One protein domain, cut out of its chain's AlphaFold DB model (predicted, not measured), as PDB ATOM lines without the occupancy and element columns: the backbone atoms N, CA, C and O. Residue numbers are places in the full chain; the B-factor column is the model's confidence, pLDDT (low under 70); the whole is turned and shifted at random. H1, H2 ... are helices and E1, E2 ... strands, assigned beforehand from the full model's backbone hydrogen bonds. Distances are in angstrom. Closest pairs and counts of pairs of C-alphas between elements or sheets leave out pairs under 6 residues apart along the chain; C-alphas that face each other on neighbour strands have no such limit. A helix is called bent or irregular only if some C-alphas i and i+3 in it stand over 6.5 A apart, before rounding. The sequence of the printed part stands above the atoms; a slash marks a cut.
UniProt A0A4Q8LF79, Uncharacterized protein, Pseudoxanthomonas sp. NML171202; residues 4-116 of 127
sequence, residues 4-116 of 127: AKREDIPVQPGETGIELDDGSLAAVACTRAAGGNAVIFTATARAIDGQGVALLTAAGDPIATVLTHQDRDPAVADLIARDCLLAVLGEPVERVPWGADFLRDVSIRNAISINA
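This is residues 4 to 116 of the 127 residues of an uncharacterized protein of Pseudoxanthomonas sp. NML171202 (UniProt A0A4Q8LF79). A strongly twisted sheet of four antiparallel strands, E1 to E4, is covered on one face by helix H1, which runs along the long strands, and by the short H3 nearer the other end of the sheet. Small H2 sits off the sheet, between the long link from H1 and H3. The printed part has 113 residues with four named strands followed by three named helices, in the order E1 E2 E3 E4 H1 H2 H3; the sheet's order is E1 E2 E3 E4 and the class is mixed. It is compact, with a radius of gyration of the C-alphas of 14.1 A, and spans 40 by 30 by 26 A.

Begin at residues 4 to 5, which pair antiparallel with residues 18 to 19 of E1, residues 16 to 20. E1 is an edge strand and forms a hairpin with E2, residues 25 to 35, at 133 degrees; look for N 16 and O 28, 2.8 A apart and within hydrogen-bond range. E2 and E3, residues 38 to 48, form the next hairpin, with N 35 and O 38 at 2.8 A. E3 and the edge strand E4, residues 64 to 71, form another, with N 41 and O 69 at 2.8 A. These strands are a meander, each the antiparallel neighbour of the one before. H1, residues 74 to 88, is on the sheet at a height of 8.2 A, over E2 and E3, and along the strands at 25 degrees to E2 on the local plane; its closest C-alphas to E3 are those of Cys 84 and Ala 43, 5.6 A apart. H1 is irregular: C-alphas 75 and 78 are 8.0 A apart. H2, residues 100 to 105, is not on the sheet; it is close but not clearly touching H1, the closest C-alphas being those of Ala 87 and Leu 103, 5.5 A. H3, residues 108 to 115, is on the same face as H1, the two helices forming two layers with the sheet; its Ile 108 and Thr 65 of E4 have their C-alphas 5.9 A apart, the closest of the two elements. In H2 and H3 every O i to N i+4 pair is within hydrogen-bond range; in H1, 9 of 11 are.

Find C-alpha 16 at (5.406, -6.260, 97.896), where E1 begins; it is 12.6 A long. E2 measures 31.7 A, E3 32.0 A, E4 23.4 A and H1 21.2 A. H2 and H3 are short, 8.7 and 10.4 A; H3 ends at C-alpha 115, (10.890, 0.279, 77.660).

The C-alphas farthest apart are those of Ala 58 and Ala 75, 42.6 A. The long links are E3 to E4 and H1 to H2. The printed part has no cut, its mean pLDDT is 94.8, and no printed residue is under 70.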
ATOM      1  N   ALA A   4      13.052 -12.636  93.752       94.94
ATOM      2  CA  ALA A   4      13.281 -12.600  95.188       94.94
ATOM      3  C   ALA A   4      12.436 -11.490  95.809       94.94
ATOM      4  O   ALA A   4      12.311 -10.407  95.244       94.94
ATOM      5  N   LYS A   5      11.846 -11.743  96.978       94.69
ATOM      6  CA  LYS A   5      11.192 -10.677  97.741       94.69
ATOM      7  C   LYS A   5      12.252  -9.730  98.296       94.69
ATOM      8  O   LYS A   5      13.283 -10.184  98.789       94.69
ATOM      9  N   ARG A   6      11.966  -8.434  98.245       94.81
ATOM     10  CA  ARG A   6      12.809  -7.356  98.761       94.81
ATOM     11  C   ARG A   6      12.004  -6.551  99.771       94.81
ATOM     12  O   ARG A   6      11.110  -5.794  99.404       94.81
ATOM     13  N   GLU A   7      12.295  -6.766 101.049       92.94
ATOM     14  CA  GLU A   7      11.649  -6.058 102.166       92.94
ATOM     15  C   GLU A   7      12.371  -4.748 102.523       92.94
ATOM     16  O   GLU A   7      11.875  -3.948 103.308       92.94
ATOM     17  N   ASP A   8      13.548  -4.528 101.939       93.12
ATOM     18  CA  ASP A   8      14.415  -3.372 102.148       93.12
ATOM     19  C   ASP A   8      14.091  -2.183 101.230       93.12
ATOM     20  O   ASP A   8      14.583  -1.078 101.457       93.12
ATOM     21  N   ILE A   9      13.257  -2.392 100.209       92.88
ATOM     22  CA  ILE A   9      12.876  -1.356  99.246       92.88
ATOM     23  C   ILE A   9      11.540  -0.736  99.673       92.88
ATOM     24  O   ILE A   9      10.582  -1.471  99.932       92.88
ATOM     25  N   PRO A  10      11.421   0.604  99.706       94.06
ATOM     26  CA  PRO A  10      10.144   1.258  99.953       94.06
ATOM     27  C   PRO A  10       9.113   0.892  98.877       94.06
ATOM     28  O   PRO A  10       9.363   1.034  97.682       94.06
ATOM     29  N   VAL A  11       7.921   0.469  99.292       96.62
ATOM     30  CA  VAL A  11       6.779   0.222  98.398       96.62
ATOM     31  C   VAL A  11       5.514   0.862  98.960       96.62
ATOM     32  O   VAL A  11       5.479   1.277 100.121       96.62
ATOM     33  N   GLN A  12       4.473   0.996  98.136       95.38
ATOM     34  CA  GLN A  12       3.208   1.562  98.596       95.38
ATOM     35  C   GLN A  12       2.472   0.569  99.511       95.38
ATOM     36  O   GLN A  12       2.715  -0.640  99.452       95.38
ATOM     37  N   PRO A  13       1.549   1.044 100.366       94.81
ATOM     38  CA  PRO A  13       0.760   0.159 101.215       94.81
ATOM     39  C   PRO A  13       0.031  -0.924 100.409       94.81
ATOM     40  O   PRO A  13      -0.692  -0.623  99.463       94.81
ATOM     41  N   GLY A  14       0.198  -2.186 100.813       93.38
ATOM     42  CA  GLY A  14      -0.412  -3.341 100.145       93.38
ATOM     43  C   GLY A  14       0.398  -3.912  98.977       93.38
ATOM     44  O   GLY A  14       0.019  -4.953  98.443       93.38
ATOM     45  N   GLU A  15       1.514  -3.281  98.610       96.69
ATOM     46  CA  GLU A  15       2.467  -3.829  97.651       96.69
ATOM     47  C   GLU A  15       3.544  -4.681  98.335       96.69
ATOM     48  O   GLU A  15       3.802  -4.592  99.534       96.69
ATOM     49  N   THR A  16       4.198  -5.519  97.540       97.12
ATOM     50  CA  THR A  16       5.406  -6.260  97.896       97.12
ATOM     51  C   THR A  16       6.497  -5.914  96.893       97.12
ATOM     52  O   THR A  16       6.281  -6.030  95.686       97.12
ATOM     53  N   GLY A  17       7.663  -5.502  97.391       96.88
ATOM     54  CA  GLY A  17       8.852  -5.295  96.573       96.88
ATOM     55  C   GLY A  17       9.457  -6.630  96.158       96.88
ATOM     56  O   GLY A  17       9.573  -7.556  96.967       96.88
ATOM     57  N   ILE A  18       9.837  -6.737  94.891       97.19
ATOM     58  CA  ILE A  18      10.533  -7.895  94.347       97.19
ATOM     59  C   ILE A  18      11.695  -7.457  93.459       97.19
ATOM     60  O   ILE A  18      11.655  -6.411  92.814       97.19
ATOM     61  N   GLU A  19      12.710  -8.305  93.412       97.06
ATOM     62  CA  GLU A  19      13.800  -8.259  92.452       97.06
ATOM     63  C   GLU A  19      13.615  -9.388  91.445       97.06
ATOM     64  O   GLU A  19      13.377 -10.544  91.808       97.06
ATOM     65  N   LEU A  20      13.673  -9.021  90.175       95.50
ATOM     66  CA  LEU A  20      13.585  -9.896  89.023       95.50
ATOM     67  C   LEU A  20      14.967 -10.504  88.720       95.50
ATOM     68  O   LEU A  20      15.992 -10.036  89.202       95.50
ATOM     69  N   ASP A  21      15.015 -11.579  87.937       93.06
ATOM     70  CA  ASP A  21      16.260 -12.291  87.597       93.06
ATOM     71  C   ASP A  21      17.258 -11.472  86.762       93.06
ATOM     72  O   ASP A  21      18.447 -11.781  86.765       93.06
ATOM     73  N   ASP A  22      16.798 -10.417  86.091       90.56
ATOM     74  CA  ASP A  22      17.632  -9.430  85.400       90.56
ATOM     75  C   ASP A  22      18.133  -8.299  86.327       90.56
ATOM     76  O   ASP A  22      18.817  -7.385  85.867       90.56
ATOM     77  N   GLY A  23      17.801  -8.354  87.624       92.88
ATOM     78  CA  GLY A  23      18.113  -7.333  88.629       92.88
ATOM     79  C   GLY A  23      17.140  -6.151  88.645       92.88
ATOM     80  O   GLY A  23      17.280  -5.250  89.475       92.88
ATOM     81  N   SER A  24      16.139  -6.136  87.760       95.00
ATOM     82  CA  SER A  24      15.103  -5.107  87.757       95.00
ATOM     83  C   SER A  24      14.239  -5.208  89.013       95.00
ATOM     84  O   SER A  24      13.945  -6.297  89.510       95.00
ATOM     85  N   LEU A  25      13.779  -4.067  89.518       96.81
ATOM     86  CA  LEU A  25      12.917  -4.016  90.695       96.81
ATOM     87  C   LEU A  25      11.470  -3.752  90.286       96.81
ATOM     88  O   LEU A  25      11.186  -2.933  89.408       96.81
ATOM     89  N   ALA A  26      10.540  -4.427  90.954       97.62
ATOM     90  CA  ALA A  26       9.115  -4.199  90.774       97.62
ATOM     91  C   ALA A  26       8.378  -4.198  92.115       97.62
ATOM     92  O   ALA A  26       8.738  -4.917  93.044       97.62
ATOM     93  N   ALA A  27       7.312  -3.410  92.203       98.06
ATOM     94  CA  ALA A  27       6.320  -3.518  93.264       98.06
ATOM     95  C   ALA A  27       5.080  -4.217  92.712       98.06
ATOM     96  O   ALA A  27       4.577  -3.839  91.650       98.06
ATOM     97  N   VAL A  28       4.589  -5.230  93.427       98.06
ATOM     98  CA  VAL A  28       3.411  -6.009  93.030       98.06
ATOM     99  C   VAL A  28       2.344  -6.018  94.109       98.06
ATOM    100  O   VAL A  28       2.657  -6.049  95.295       98.06
ATOM    101  N   ALA A  29       1.080  -6.052  93.708       97.94
ATOM    102  CA  ALA A  29      -0.045  -6.226  94.617       97.94
ATOM    103  C   ALA A  29      -1.147  -7.042  93.949       97.94
ATOM    104  O   ALA A  29      -1.266  -7.073  92.726       97.94
ATOM    105  N   CYS A  30      -1.983  -7.688  94.759       97.81
ATOM    106  CA  CYS A  30      -3.242  -8.253  94.298       97.81
ATOM    107  C   CYS A  30      -4.339  -7.918  95.298       97.81
ATOM    108  O   CYS A  30      -4.260  -8.276  96.473       97.81
ATOM    109  N   THR A  31      -5.365  -7.222  94.822       96.88
ATOM    110  CA  THR A  31      -6.543  -6.865  95.612       96.88
ATOM    111  C   THR A  31      -7.724  -7.741  95.226       96.88
ATOM    112  O   THR A  31      -7.787  -8.282  94.120       96.88
ATOM    113  N   ARG A  32      -8.662  -7.897  96.164       95.31
ATOM    114  CA  ARG A  32      -9.885  -8.677  95.977       95.31
ATOM    115  C   ARG A  32     -11.078  -7.829  96.368       95.31
ATOM    116  O   ARG A  32     -11.084  -7.236  97.444       95.31
ATOM    117  N   ALA A  33     -12.094  -7.811  95.520       95.38
ATOM    118  CA  ALA A  33     -13.354  -7.139  95.789       95.38
ATOM    119  C   ALA A  33     -14.526  -8.066  95.463       95.38
ATOM    120  O   ALA A  33     -14.478  -8.826  94.497       95.38
ATOM    121  N   ALA A  34     -15.598  -7.998  96.250       93.31
ATOM    122  CA  ALA A  34     -16.850  -8.645  95.879       93.31
ATOM    123  C   ALA A  34     -17.489  -7.880  94.707       93.31
ATOM    124  O   ALA A  34     -17.669  -6.665  94.779       93.31
ATOM    125  N   GLY A  35     -17.837  -8.589  93.636       90.00
ATOM    126  CA  GLY A  35     -18.466  -8.043  92.437       90.00
ATOM    127  C   GLY A  35     -19.666  -8.889  92.030       90.00
ATOM    128  O   GLY A  35     -19.521  -9.903  91.348       90.00
ATOM    129  N   GLY A  36     -20.866  -8.488  92.454       88.81
ATOM    130  CA  GLY A  36     -22.087  -9.253  92.198       88.81
ATOM    131  C   GLY A  36     -22.020 -10.651  92.822       88.81
ATOM    132  O   GLY A  36     -21.937 -10.779  94.040       88.81
ATOM    133  N   ASN A  37     -22.055 -11.694  91.988       92.31
ATOM    134  CA  ASN A  37     -21.948 -13.097  92.409       92.31
ATOM    135  C   ASN A  37     -20.531 -13.682  92.260       92.31
ATOM    136  O   ASN A  37     -20.383 -14.895  92.120       92.31
ATOM    137  N   ALA A  38     -19.506 -12.831  92.224       95.19
ATOM    138  CA  ALA A  38     -18.126 -13.226  91.989       95.19
ATOM    139  C   ALA A  38     -17.142 -12.416  92.841       95.19
ATOM    140  O   ALA A  38     -17.489 -11.380  93.412       95.19
ATOM    141  N   VAL A  39     -15.897 -12.876  92.880       96.00
ATOM    142  CA  VAL A  39     -14.750 -12.125  93.385       96.00
ATOM    143  C   VAL A  39     -13.986 -11.567  92.190       96.00
ATOM    144  O   VAL A  39     -13.674 -12.290  91.244       96.00
ATOM    145  N   ILE A  40     -13.703 -10.269  92.232       97.19
ATOM    146  CA  ILE A  40     -12.857  -9.568  91.273       97.19
ATOM    147  C   ILE A  40     -11.458  -9.487  91.875       97.19
ATOM    148  O   ILE A  40     -11.282  -8.973  92.980       97.19
ATOM    149  N   PHE A  41     -10.484  -9.996  91.137       97.81
ATOM    150  CA  PHE A  41      -9.070  -9.974  91.464       97.81
ATOM    151  C   PHE A  41      -8.390  -8.948  90.572       97.81
ATOM    152  O   PHE A  41      -8.463  -9.067  89.350       97.81
ATOM    153  N   THR A  42      -7.704  -7.985  91.174       98.25
ATOM    154  CA  THR A  42      -6.914  -6.996  90.437       98.25
ATOM    155  C   THR A  42      -5.468  -7.125  90.866       98.25
ATOM    156  O   THR A  42      -5.124  -6.739  91.985       98.25
ATOM    157  N   ALA A  43      -4.638  -7.701  89.999       98.38
ATOM    158  CA  ALA A  43      -3.196  -7.744  90.178       98.38
ATOM    159  C   ALA A  43      -2.537  -6.576  89.449       98.38
ATOM    160  O   ALA A  43      -2.865  -6.278  88.303       98.38
ATOM    161  N   THR A  44      -1.603  -5.921  90.123       98.38
ATOM    162  CA  THR A  44      -0.821  -4.809  89.590       98.38
ATOM    163  C   THR A  44       0.652  -5.111  89.760       98.38
ATOM    164  O   THR A  44       1.064  -5.663  90.781       98.38
ATOM    165  N   ALA A  45       1.449  -4.701  88.782       98.31
ATOM    166  CA  ALA A  45       2.892  -4.649  88.909       98.31
ATOM    167  C   ALA A  45       3.400  -3.341  88.301       98.31
ATOM    168  O   ALA A  45       2.957  -2.947  87.224       98.31
ATOM    169  N   ARG A  46       4.320  -2.665  88.984       97.69
ATOM    170  CA  ARG A  46       4.989  -1.457  88.488       97.69
ATOM    171  C   ARG A  46       6.491  -1.596  88.654       97.69
ATOM    172  O   ARG A  46       6.945  -2.088  89.685       97.69
ATOM    173  N   ALA A  47       7.249  -1.163  87.659       97.62
ATOM    174  CA  ALA A  47       8.699  -1.122  87.742       97.62
ATOM    175  C   ALA A  47       9.122   0.043  88.640       97.62
ATOM    176  O   ALA A  47       8.541   1.132  88.564       97.62
ATOM    177  N   ILE A  48      10.105  -0.188  89.506       97.38
ATOM    178  CA  ILE A  48      10.558   0.786  90.503       97.38
ATOM    179  C   ILE A  48      12.079   0.889  90.533       97.38
ATOM    180  O   ILE A  48      12.777  -0.005  90.063       97.38
ATOM    181  N   ASP A  49      12.596   1.971  91.101       95.38
ATOM    182  CA  ASP A  49      13.998   2.073  91.495       95.38
ATOM    183  C   ASP A  49      14.228   1.577  92.938       95.38
ATOM    184  O   ASP A  49      13.305   1.166  93.648       95.38
ATOM    185  N   GLY A  50      15.480   1.639  93.401       93.56
ATOM    186  CA  GLY A  50      15.851   1.254  94.766       93.56
ATOM    187  C   GLY A  50      15.291   2.161  95.869       93.56
ATOM    188  O   GLY A  50      15.539   1.900  97.042       93.56
ATOM    189  N   GLN A  51      14.582   3.236  95.525       94.56
ATOM    190  CA  GLN A  51      13.892   4.133  96.457       94.56
ATOM    191  C   GLN A  51      12.363   3.979  96.378       94.56
ATOM    192  O   GLN A  51      11.638   4.704  97.059       94.56
ATOM    193  N   GLY A  52      11.859   3.036  95.573       92.81
ATOM    194  CA  GLY A  52      10.429   2.793  95.399       92.81
ATOM    195  C   GLY A  52       9.736   3.706  94.388       92.81
ATOM    196  O   GLY A  52       8.512   3.607  94.216       92.81
ATOM    197  N   VAL A  53      10.484   4.583  93.711       95.44
ATOM    198  CA  VAL A  53       9.959   5.517  92.709       95.44
ATOM    199  C   VAL A  53       9.695   4.763  91.414       95.44
ATOM    200  O   VAL A  53      10.492   3.926  91.003       95.44
ATOM    201  N   ALA A  54       8.554   5.031  90.774       95.56
ATOM    202  CA  ALA A  54       8.189   4.356  89.534       95.56
ATOM    203  C   ALA A  54       9.152   4.718  88.394       95.56
ATOM    204  O   ALA A  54       9.422   5.897  88.157       95.56
ATOM    205  N   LEU A  55       9.613   3.706  87.661       95.44
ATOM    206  CA  LEU A  55      10.331   3.915  86.408       95.44
ATOM    207  C   LEU A  55       9.346   4.356  85.325       95.44
ATOM    208  O   LEU A  55       8.203   3.895  85.293       95.44
ATOM    209  N   LEU A  56       9.793   5.249  84.444       95.12
ATOM    210  CA  LEU A  56       8.953   5.867  83.421       95.12
ATOM    211  C   LEU A  56       9.359   5.409  82.015       95.12
ATOM    212  O   LEU A  56      10.532   5.162  81.739       95.12
ATOM    213  N   THR A  57       8.381   5.332  81.120       93.00
ATOM    214  CA  THR A  57       8.576   5.174  79.679       93.00
ATOM    215  C   THR A  57       9.166   6.454  79.078       93.00
ATOM    216  O   THR A  57       9.181   7.515  79.708       93.00
ATOM    217  N   ALA A  58       9.581   6.403  77.810       88.38
ATOM    218  CA  ALA A  58      10.030   7.593  77.077       88.38
ATOM    219  C   ALA A  58       8.942   8.683  76.940       88.38
ATOM    220  O   ALA A  58       9.269   9.846  76.709       88.38
ATOM    221  N   ALA A  59       7.663   8.321  77.091       89.25
ATOM    222  CA  ALA A  59       6.544   9.260  77.098       89.25
ATOM    223  C   ALA A  59       6.316   9.920  78.473       89.25
ATOM    224  O   ALA A  59       5.516  10.847  78.576       89.25
ATOM    225  N   GLY A  60       7.028   9.478  79.517       91.31
ATOM    226  CA  GLY A  60       6.870   9.960  80.890       91.31
ATOM    227  C   GLY A  60       5.820   9.206  81.710       91.31
ATOM    228  O   GLY A  60       5.564   9.582  82.852       91.31
ATOM    229  N   ASP A  61       5.236   8.139  81.164       94.12
ATOM    230  CA  ASP A  61       4.244   7.320  81.864       94.12
ATOM    231  C   ASP A  61       4.914   6.239  82.723       94.12
ATOM    232  O   ASP A  61       5.928   5.688  82.300       94.12
ATOM    233  N   PRO A  62       4.366   5.854  83.887       95.00
ATOM    234  CA  PRO A  62       4.894   4.736  84.663       95.00
ATOM    235  C   PRO A  62       4.901   3.419  83.879       95.00
ATOM    236  O   PRO A  62       3.902   3.038  83.270       95.00
ATOM    237  N   ILE A  63       6.004   2.675  83.962       97.06
ATOM    238  CA  ILE A  63       6.079   1.301  83.463       97.06
ATOM    239  C   ILE A  63       5.307   0.416  84.442       97.06
ATOM    240  O   ILE A  63       5.796   0.071  85.520       97.06
ATOM    241  N   ALA A  64       4.078   0.068  84.078       97.12
ATOM    242  CA  ALA A  64       3.192  -0.738  84.900       97.12
ATOM    243  C   ALA A  64       2.292  -1.639  84.052       97.12
ATOM    244  O   ALA A  64       2.059  -1.393  82.870       97.12
ATOM    245  N   THR A  65       1.763  -2.677  84.686       97.75
ATOM    246  CA  THR A  65       0.779  -3.600  84.124       97.75
ATOM    247  C   THR A  65      -0.325  -3.854  85.142       97.75
ATOM    248  O   THR A  65      -0.105  -3.816  86.359       97.75
ATOM    249  N   VAL A  66      -1.528  -4.108  84.634       97.69
ATOM    250  CA  VAL A  66      -2.691  -4.470  85.435       97.69
ATOM    251  C   VAL A  66      -3.418  -5.638  84.791       97.69
ATOM    252  O   VAL A  66      -3.646  -5.669  83.583       97.69
ATOM    253  N   LEU A  67      -3.813  -6.587  85.626       98.00
ATOM    254  CA  LEU A  67      -4.634  -7.723  85.259       98.00
ATOM    255  C   LEU A  67      -5.871  -7.729  86.150       98.00
ATOM    256  O   LEU A  67      -5.756  -7.808  87.374       98.00
ATOM    257  N   THR A  68      -7.044  -7.739  85.524       97.38
ATOM    258  CA  THR A  68      -8.313  -7.964  86.217       97.38
ATOM    259  C   THR A  68      -8.884  -9.312  85.808       97.38
ATOM    260  O   THR A  68      -9.063  -9.587  84.622       97.38
ATOM    261  N   HIS A  69      -9.205 -10.146  86.790       96.81
ATOM    262  CA  HIS A  69      -9.850 -11.438  86.595       96.81
ATOM    263  C   HIS A  69     -11.056 -11.578  87.521       96.81
ATOM    264  O   HIS A  69     -11.086 -11.010  88.610       96.81
ATOM    265  N   GLN A  70     -12.058 -12.342  87.098       96.19
ATOM    266  CA  GLN A  70     -13.266 -12.580  87.875       96.19
ATOM    267  C   GLN A  70     -13.514 -14.080  87.983       96.19
ATOM    268  O   GLN A  70     -13.636 -14.753  86.961       96.19
ATOM    269  N   ASP A  71     -13.676 -14.565  89.212       95.94
ATOM    270  CA  ASP A  71     -14.029 -15.958  89.493       95.94
ATOM    271  C   ASP A  71     -15.229 -16.025  90.453       95.94
ATOM    272  O   ASP A  71     -15.411 -15.164  91.316       95.94
ATOM    273  N   ARG A  72     -16.095 -17.022  90.268       95.00
ATOM    274  CA  ARG A  72     -17.314 -17.227  91.069       95.00
ATOM    275  C   ARG A  72     -17.111 -18.204  92.221       95.00
ATOM    276  O   ARG A  72     -17.993 -18.294  93.070       95.00
ATOM    277  N   ASP A  73     -16.007 -18.938  92.237       92.88
ATOM    278  CA  ASP A  73     -15.683 -19.915  93.262       92.88
ATOM    279  C   ASP A  73     -14.818 -19.272  94.363       92.88
ATOM    280  O   ASP A  73     -13.602 -19.108  94.203       92.88
ATOM    281  N   PRO A  74     -15.408 -18.901  95.515       87.62
ATOM    282  CA  PRO A  74     -14.649 -18.304  96.605       87.62
ATOM    283  C   PRO A  74     -13.678 -19.297  97.259       87.62
ATOM    284  O   PRO A  74     -12.734 -18.856  97.913       87.62
ATOM    285  N   ALA A  75     -13.870 -20.613  97.094       92.44
ATOM    286  CA  ALA A  75     -13.023 -21.622  97.730       92.44
ATOM    287  C   ALA A  75     -11.605 -21.657  97.139       92.44
ATOM    288  O   ALA A  75     -10.673 -22.098  97.807       92.44
ATOM    289  N   VAL A  76     -11.426 -21.161  95.911       94.25
ATOM    290  CA  VAL A  76     -10.126 -21.099  95.226       94.25
ATOM    291  C   VAL A  76      -9.537 -19.689  95.177       94.25
ATOM    292  O   VAL A  76      -8.546 -19.466  94.486       94.25
ATOM    293  N   ALA A  77     -10.101 -18.727  95.914       93.19
ATOM    294  CA  ALA A  77      -9.719 -17.318  95.809       93.19
ATOM    295  C   ALA A  77      -8.220 -17.058  96.053       93.19
ATOM    296  O   ALA A  77      -7.627 -16.206  95.392       93.19
ATOM    297  N   ASP A  78      -7.585 -17.797  96.963       94.94
ATOM    298  CA  ASP A  78      -6.143 -17.667  97.206       94.94
ATOM    299  C   ASP A  78      -5.294 -18.156  96.033       94.94
ATOM    300  O   ASP A  78      -4.305 -17.512  95.678       94.94
ATOM    301  N   LEU A  79      -5.710 -19.249  95.391       95.81
ATOM    302  CA  LEU A  79      -5.041 -19.782  94.206       95.81
ATOM    303  C   LEU A  79      -5.197 -18.831  93.020       95.81
ATOM    304  O   LEU A  79      -4.217 -18.548  92.341       95.81
ATOM    305  N   ILE A  80      -6.394 -18.274  92.820       96.81
ATOM    306  CA  ILE A  80      -6.643 -17.289  91.762       96.81
ATOM    307  C   ILE A  80      -5.816 -16.022  91.989       96.81
ATOM    308  O   ILE A  80      -5.195 -15.522  91.058       96.81
ATOM    309  N   ALA A  81      -5.737 -15.514  93.221       96.50
ATOM    310  CA  ALA A  81      -4.903 -14.352  93.519       96.50
ATOM    311  C   ALA A  81      -3.410 -14.620  93.269       96.50
ATOM    312  O   ALA A  81      -2.711 -13.748  92.749       96.50
ATOM    313  N   ARG A  82      -2.923 -15.822  93.609       95.75
ATOM    314  CA  ARG A  82      -1.560 -16.253  93.273       95.75
ATOM    315  C   ARG A  82      -1.355 -16.287  91.761       95.75
ATOM    316  O   ARG A  82      -0.370 -15.728  91.295       95.75
ATOM    317  N   ASP A  83      -2.269 -16.892  91.012       97.00
ATOM    318  CA  ASP A  83      -2.188 -16.950  89.552       97.00
ATOM    319  C   ASP A  83      -2.195 -15.550  88.932       97.00
ATOM    320  O   ASP A  83      -1.390 -15.270  88.052       97.00
ATOM    321  N   CYS A  84      -3.032 -14.634  89.425       97.75
ATOM    322  CA  CYS A  84      -3.034 -13.244  88.971       97.75
ATOM    323  C   CYS A  84      -1.679 -12.555  89.213       97.75
ATOM    324  O   CYS A  84      -1.203 -11.828  88.341       97.75
ATOM    325  N   LEU A  85      -1.043 -12.790  90.369       97.00
ATOM    326  CA  LEU A  85       0.302 -12.277  90.658       97.00
ATOM    327  C   LEU A  85       1.360 -12.893  89.739       97.00
ATOM    328  O   LEU A  85       2.194 -12.173  89.203       97.00
ATOM    329  N   LEU A  86       1.326 -14.208  89.531       95.88
ATOM    330  CA  LEU A  86       2.246 -14.896  88.623       95.88
ATOM    331  C   LEU A  86       2.077 -14.405  87.180       95.88
ATOM    332  O   LEU A  86       3.067 -14.148  86.498       95.88
ATOM    333  N   ALA A  87       0.838 -14.176  86.745       97.25
ATOM    334  CA  ALA A  87       0.542 -13.673  85.415       97.25
ATOM    335  C   ALA A  87       1.146 -12.287  85.171       97.25
ATOM    336  O   ALA A  87       1.827 -12.107  84.165       97.25
ATOM    337  N   VAL A  88       1.003 -11.332  86.103       97.69
ATOM    338  CA  VAL A  88       1.640 -10.007  85.949       97.69
ATOM    339  C   VAL A  88       3.171 -10.056  86.016       97.69
ATOM    340  O   VAL A  88       3.833  -9.103  85.615       97.69
ATOM    341  N   LEU A  89       3.757 -11.170  86.464       96.19
ATOM    342  CA  LEU A  89       5.193 -11.447  86.368       96.19
ATOM    343  C   LEU A  89       5.586 -12.172  85.072       96.19
ATOM    344  O   LEU A  89       6.774 -12.292  84.780       96.19
ATOM    345  N   GLY A  90       4.621 -12.606  84.259       94.12
ATOM    346  CA  GLY A  90       4.841 -13.431  83.068       94.12
ATOM    347  C   GLY A  90       5.187 -14.888  83.380       94.12
ATOM    348  O   GLY A  90       5.780 -15.566  82.544       94.12
ATOM    349  N   GLU A  91       4.862 -15.363  84.580       93.00
ATOM    350  CA  GLU A  91       5.128 -16.733  85.009       93.00
ATOM    351  C   GLU A  91       3.972 -17.676  84.628       93.00
ATOM    352  O   GLU A  91       2.819 -17.243  84.536       93.00
ATOM    353  N   PRO A  92       4.246 -18.979  84.432       91.56
ATOM    354  CA  PRO A  92       3.200 -19.981  84.274       91.56
ATOM    355  C   PRO A  92       2.246 -20.006  85.475       91.56
ATOM    356  O   PRO A  92       2.666 -19.908  86.628       91.56
ATOM    357  N   VAL A  93       0.963 -20.194  85.183       93.56
ATOM    358  CA  VAL A  93      -0.143 -20.255  86.147       93.56
ATOM    359  C   VAL A  93      -0.764 -21.651  86.150       93.56
ATOM    360  O   VAL A  93      -0.644 -22.390  85.172       93.56
ATOM    361  N   GLU A  94      -1.404 -22.042  87.251       89.75
ATOM    362  CA  GLU A  94      -1.870 -23.425  87.437       89.75
ATOM    363  C   GLU A  94      -3.378 -23.586  87.223       89.75
ATOM    364  O   GLU A  94      -3.830 -24.595  86.676       89.75
ATOM    365  N   ARG A  95      -4.175 -22.618  87.677       90.69
ATOM    366  CA  ARG A  95      -5.634 -22.713  87.744       90.69
ATOM    367  C   ARG A  95      -6.297 -22.036  86.559       90.69
ATOM    368  O   ARG A  95      -7.205 -22.622  85.966       90.69
ATOM    369  N   VAL A  96      -5.880 -20.812  86.247       90.38
ATOM    370  CA  VAL A  96      -6.435 -20.059  85.121       90.38
ATOM    371  C   VAL A  96      -5.588 -20.347  83.883       90.38
ATOM    372  O   VAL A  96      -4.419 -19.989  83.868       90.38
ATOM    373  N   PRO A  97      -6.119 -20.985  82.827       90.25
ATOM    374  CA  PRO A  97      -5.310 -21.457  81.705       90.25
ATOM    375  C   PRO A  97      -5.022 -20.333  80.695       90.25
ATOM    376  O   PRO A  97      -5.355 -20.441  79.513       90.25
ATOM    377  N   TRP A  98      -4.443 -19.220  81.150       94.62
ATOM    378  CA  TRP A  98      -4.012 -18.152  80.253       94.62
ATOM    379  C   TRP A  98      -2.899 -18.644  79.323       94.62
ATOM    380  O   TRP A  98      -1.946 -19.295  79.748       94.62
ATOM    381  N   GLY A  99      -3.029 -18.327  78.035       93.00
ATOM    382  CA  GLY A  99      -2.028 -18.680  77.031       93.00
ATOM    383  C   GLY A  99      -0.726 -17.898  77.210       93.00
ATOM    384  O   GLY A  99      -0.717 -16.802  77.766       93.00
ATOM    385  N   ALA A 100       0.372 -18.440  76.679       93.00
ATOM    386  CA  ALA A 100       1.699 -17.832  76.796       93.00
ATOM    387  C   ALA A 100       1.769 -16.399  76.239       93.00
ATOM    388  O   ALA A 100       2.451 -15.559  76.818       93.00
ATOM    389  N   ASP A 101       1.049 -16.108  75.152       94.44
ATOM    390  CA  ASP A 101       1.012 -14.756  74.582       94.44
ATOM    391  C   ASP A 101       0.296 -13.772  75.511       94.44
ATOM    392  O   ASP A 101       0.817 -12.694  75.772       94.44
ATOM    393  N   PHE A 102      -0.819 -14.181  76.126       96.00
ATOM    394  CA  PHE A 102      -1.498 -13.357  77.125       96.00
ATOM    395  C   PHE A 102      -0.594 -13.074  78.330       96.00
ATOM    396  O   PHE A 102      -0.496 -11.932  78.768       96.00
ATOM    397  N   LEU A 103       0.095 -14.100  78.846       95.94
ATOM    398  CA  LEU A 103       1.035 -13.942  79.960       95.94
ATOM    399  C   LEU A 103       2.190 -13.000  79.599       95.94
ATOM    400  O   LEU A 103       2.628 -12.222  80.442       95.94
ATOM    401  N   ARG A 104       2.667 -13.035  78.350       94.56
ATOM    402  CA  ARG A 104       3.677 -12.092  77.852       94.56
ATOM    403  C   ARG A 104       3.139 -10.660  77.819       94.56
ATOM    404  O   ARG A 104       3.849  -9.751  78.245       94.56
ATOM    405  N   ASP A 105       1.910 -10.462  77.349       94.56
ATOM    406  CA  ASP A 105       1.300  -9.136  77.209       94.56
ATOM    407  C   ASP A 105       1.078  -8.451  78.562       94.56
ATOM    408  O   ASP A 105       1.323  -7.254  78.698       94.56
ATOM    409  N   VAL A 106       0.668  -9.207  79.585       96.81
ATOM    410  CA  VAL A 106       0.423  -8.665  80.933       96.81
ATOM    411  C   VAL A 106       1.665  -8.668  81.832       96.81
ATOM    412  O   VAL A 106       1.571  -8.241  82.981       96.81
ATOM    413  N   SER A 107       2.825  -9.123  81.348       97.00
ATOM    414  CA  SER A 107       4.049  -9.250  82.145       97.00
ATOM    415  C   SER A 107       4.774  -7.917  82.345       97.00
ATOM    416  O   SER A 107       5.160  -7.244  81.386       97.00
ATOM    417  N   ILE A 108       5.104  -7.599  83.600       97.50
ATOM    418  CA  ILE A 108       5.969  -6.465  83.938       97.50
ATOM    419  C   ILE A 108       7.383  -6.629  83.372       97.50
ATOM    420  O   ILE A 108       8.000  -5.640  82.996       97.50
ATOM    421  N   ARG A 109       7.883  -7.865  83.236       96.12
ATOM    422  CA  ARG A 109       9.202  -8.142  82.640       96.12
ATOM    423  C   ARG A 109       9.239  -7.705  81.187       96.12
ATOM    424  O   ARG A 109      10.173  -7.037  80.755       96.12
ATOM    425  N   ASN A 110       8.196  -8.064  80.441       95.50
ATOM    426  CA  ASN A 110       8.069  -7.678  79.044       95.50
ATOM    427  C   ASN A 110       7.909  -6.156  78.915       95.50
ATOM    428  O   ASN A 110       8.590  -5.535  78.102       95.50
ATOM    429  N   ALA A 111       7.088  -5.540  79.771       95.88
ATOM    430  CA  ALA A 111       6.927  -4.089  79.806       95.88
ATOM    431  C   ALA A 111       8.253  -3.357  80.093       95.88
ATOM    432  O   ALA A 111       8.569  -2.393  79.396       95.88
ATOM    433  N   ILE A 112       9.051  -3.828  81.058       95.56
ATOM    434  CA  ILE A 112      10.396  -3.302  81.334       95.56
ATOM    435  C   ILE A 112      11.294  -3.495  80.114       95.56
ATOM    436  O   ILE A 112      11.886  -2.530  79.648       95.56
ATOM    437  N   SER A 113      11.352  -4.702  79.546       93.62
ATOM    438  CA  SER A 113      12.229  -5.009  78.412       93.62
ATOM    439  C   SER A 113      11.941  -4.153  77.176       93.62
ATOM    440  O   SER A 113      12.878  -3.780  76.477       93.62
ATOM    441  N   ILE A 114      10.673  -3.848  76.887       92.06
ATOM    442  CA  ILE A 114      10.281  -3.004  75.746       92.06
ATOM    443  C   ILE A 114      10.639  -1.533  75.996       92.06
ATOM    444  O   ILE A 114      10.950  -0.803  75.057       92.06
ATOM    445  N   ASN A 115      10.604  -1.099  77.259       90.38
ATOM    446  CA  ASN A 115      10.890   0.279  77.660       90.38
ATOM    447  C   ASN A 115      12.325   0.487  78.160       90.38
ATOM    448  O   ASN A 115      12.679   1.604  78.536       90.38
ATOM    449  N   ALA A 116      13.157  -0.555  78.153       78.62
ATOM    450  CA  ALA A 116      14.566  -0.475  78.489       78.62
ATOM    451  C   ALA A 116      15.285   0.339  77.407       78.62
ATOM    452  O   ALA A 116      15.722  -0.181  76.382       78.62
TER     453      ALA A 116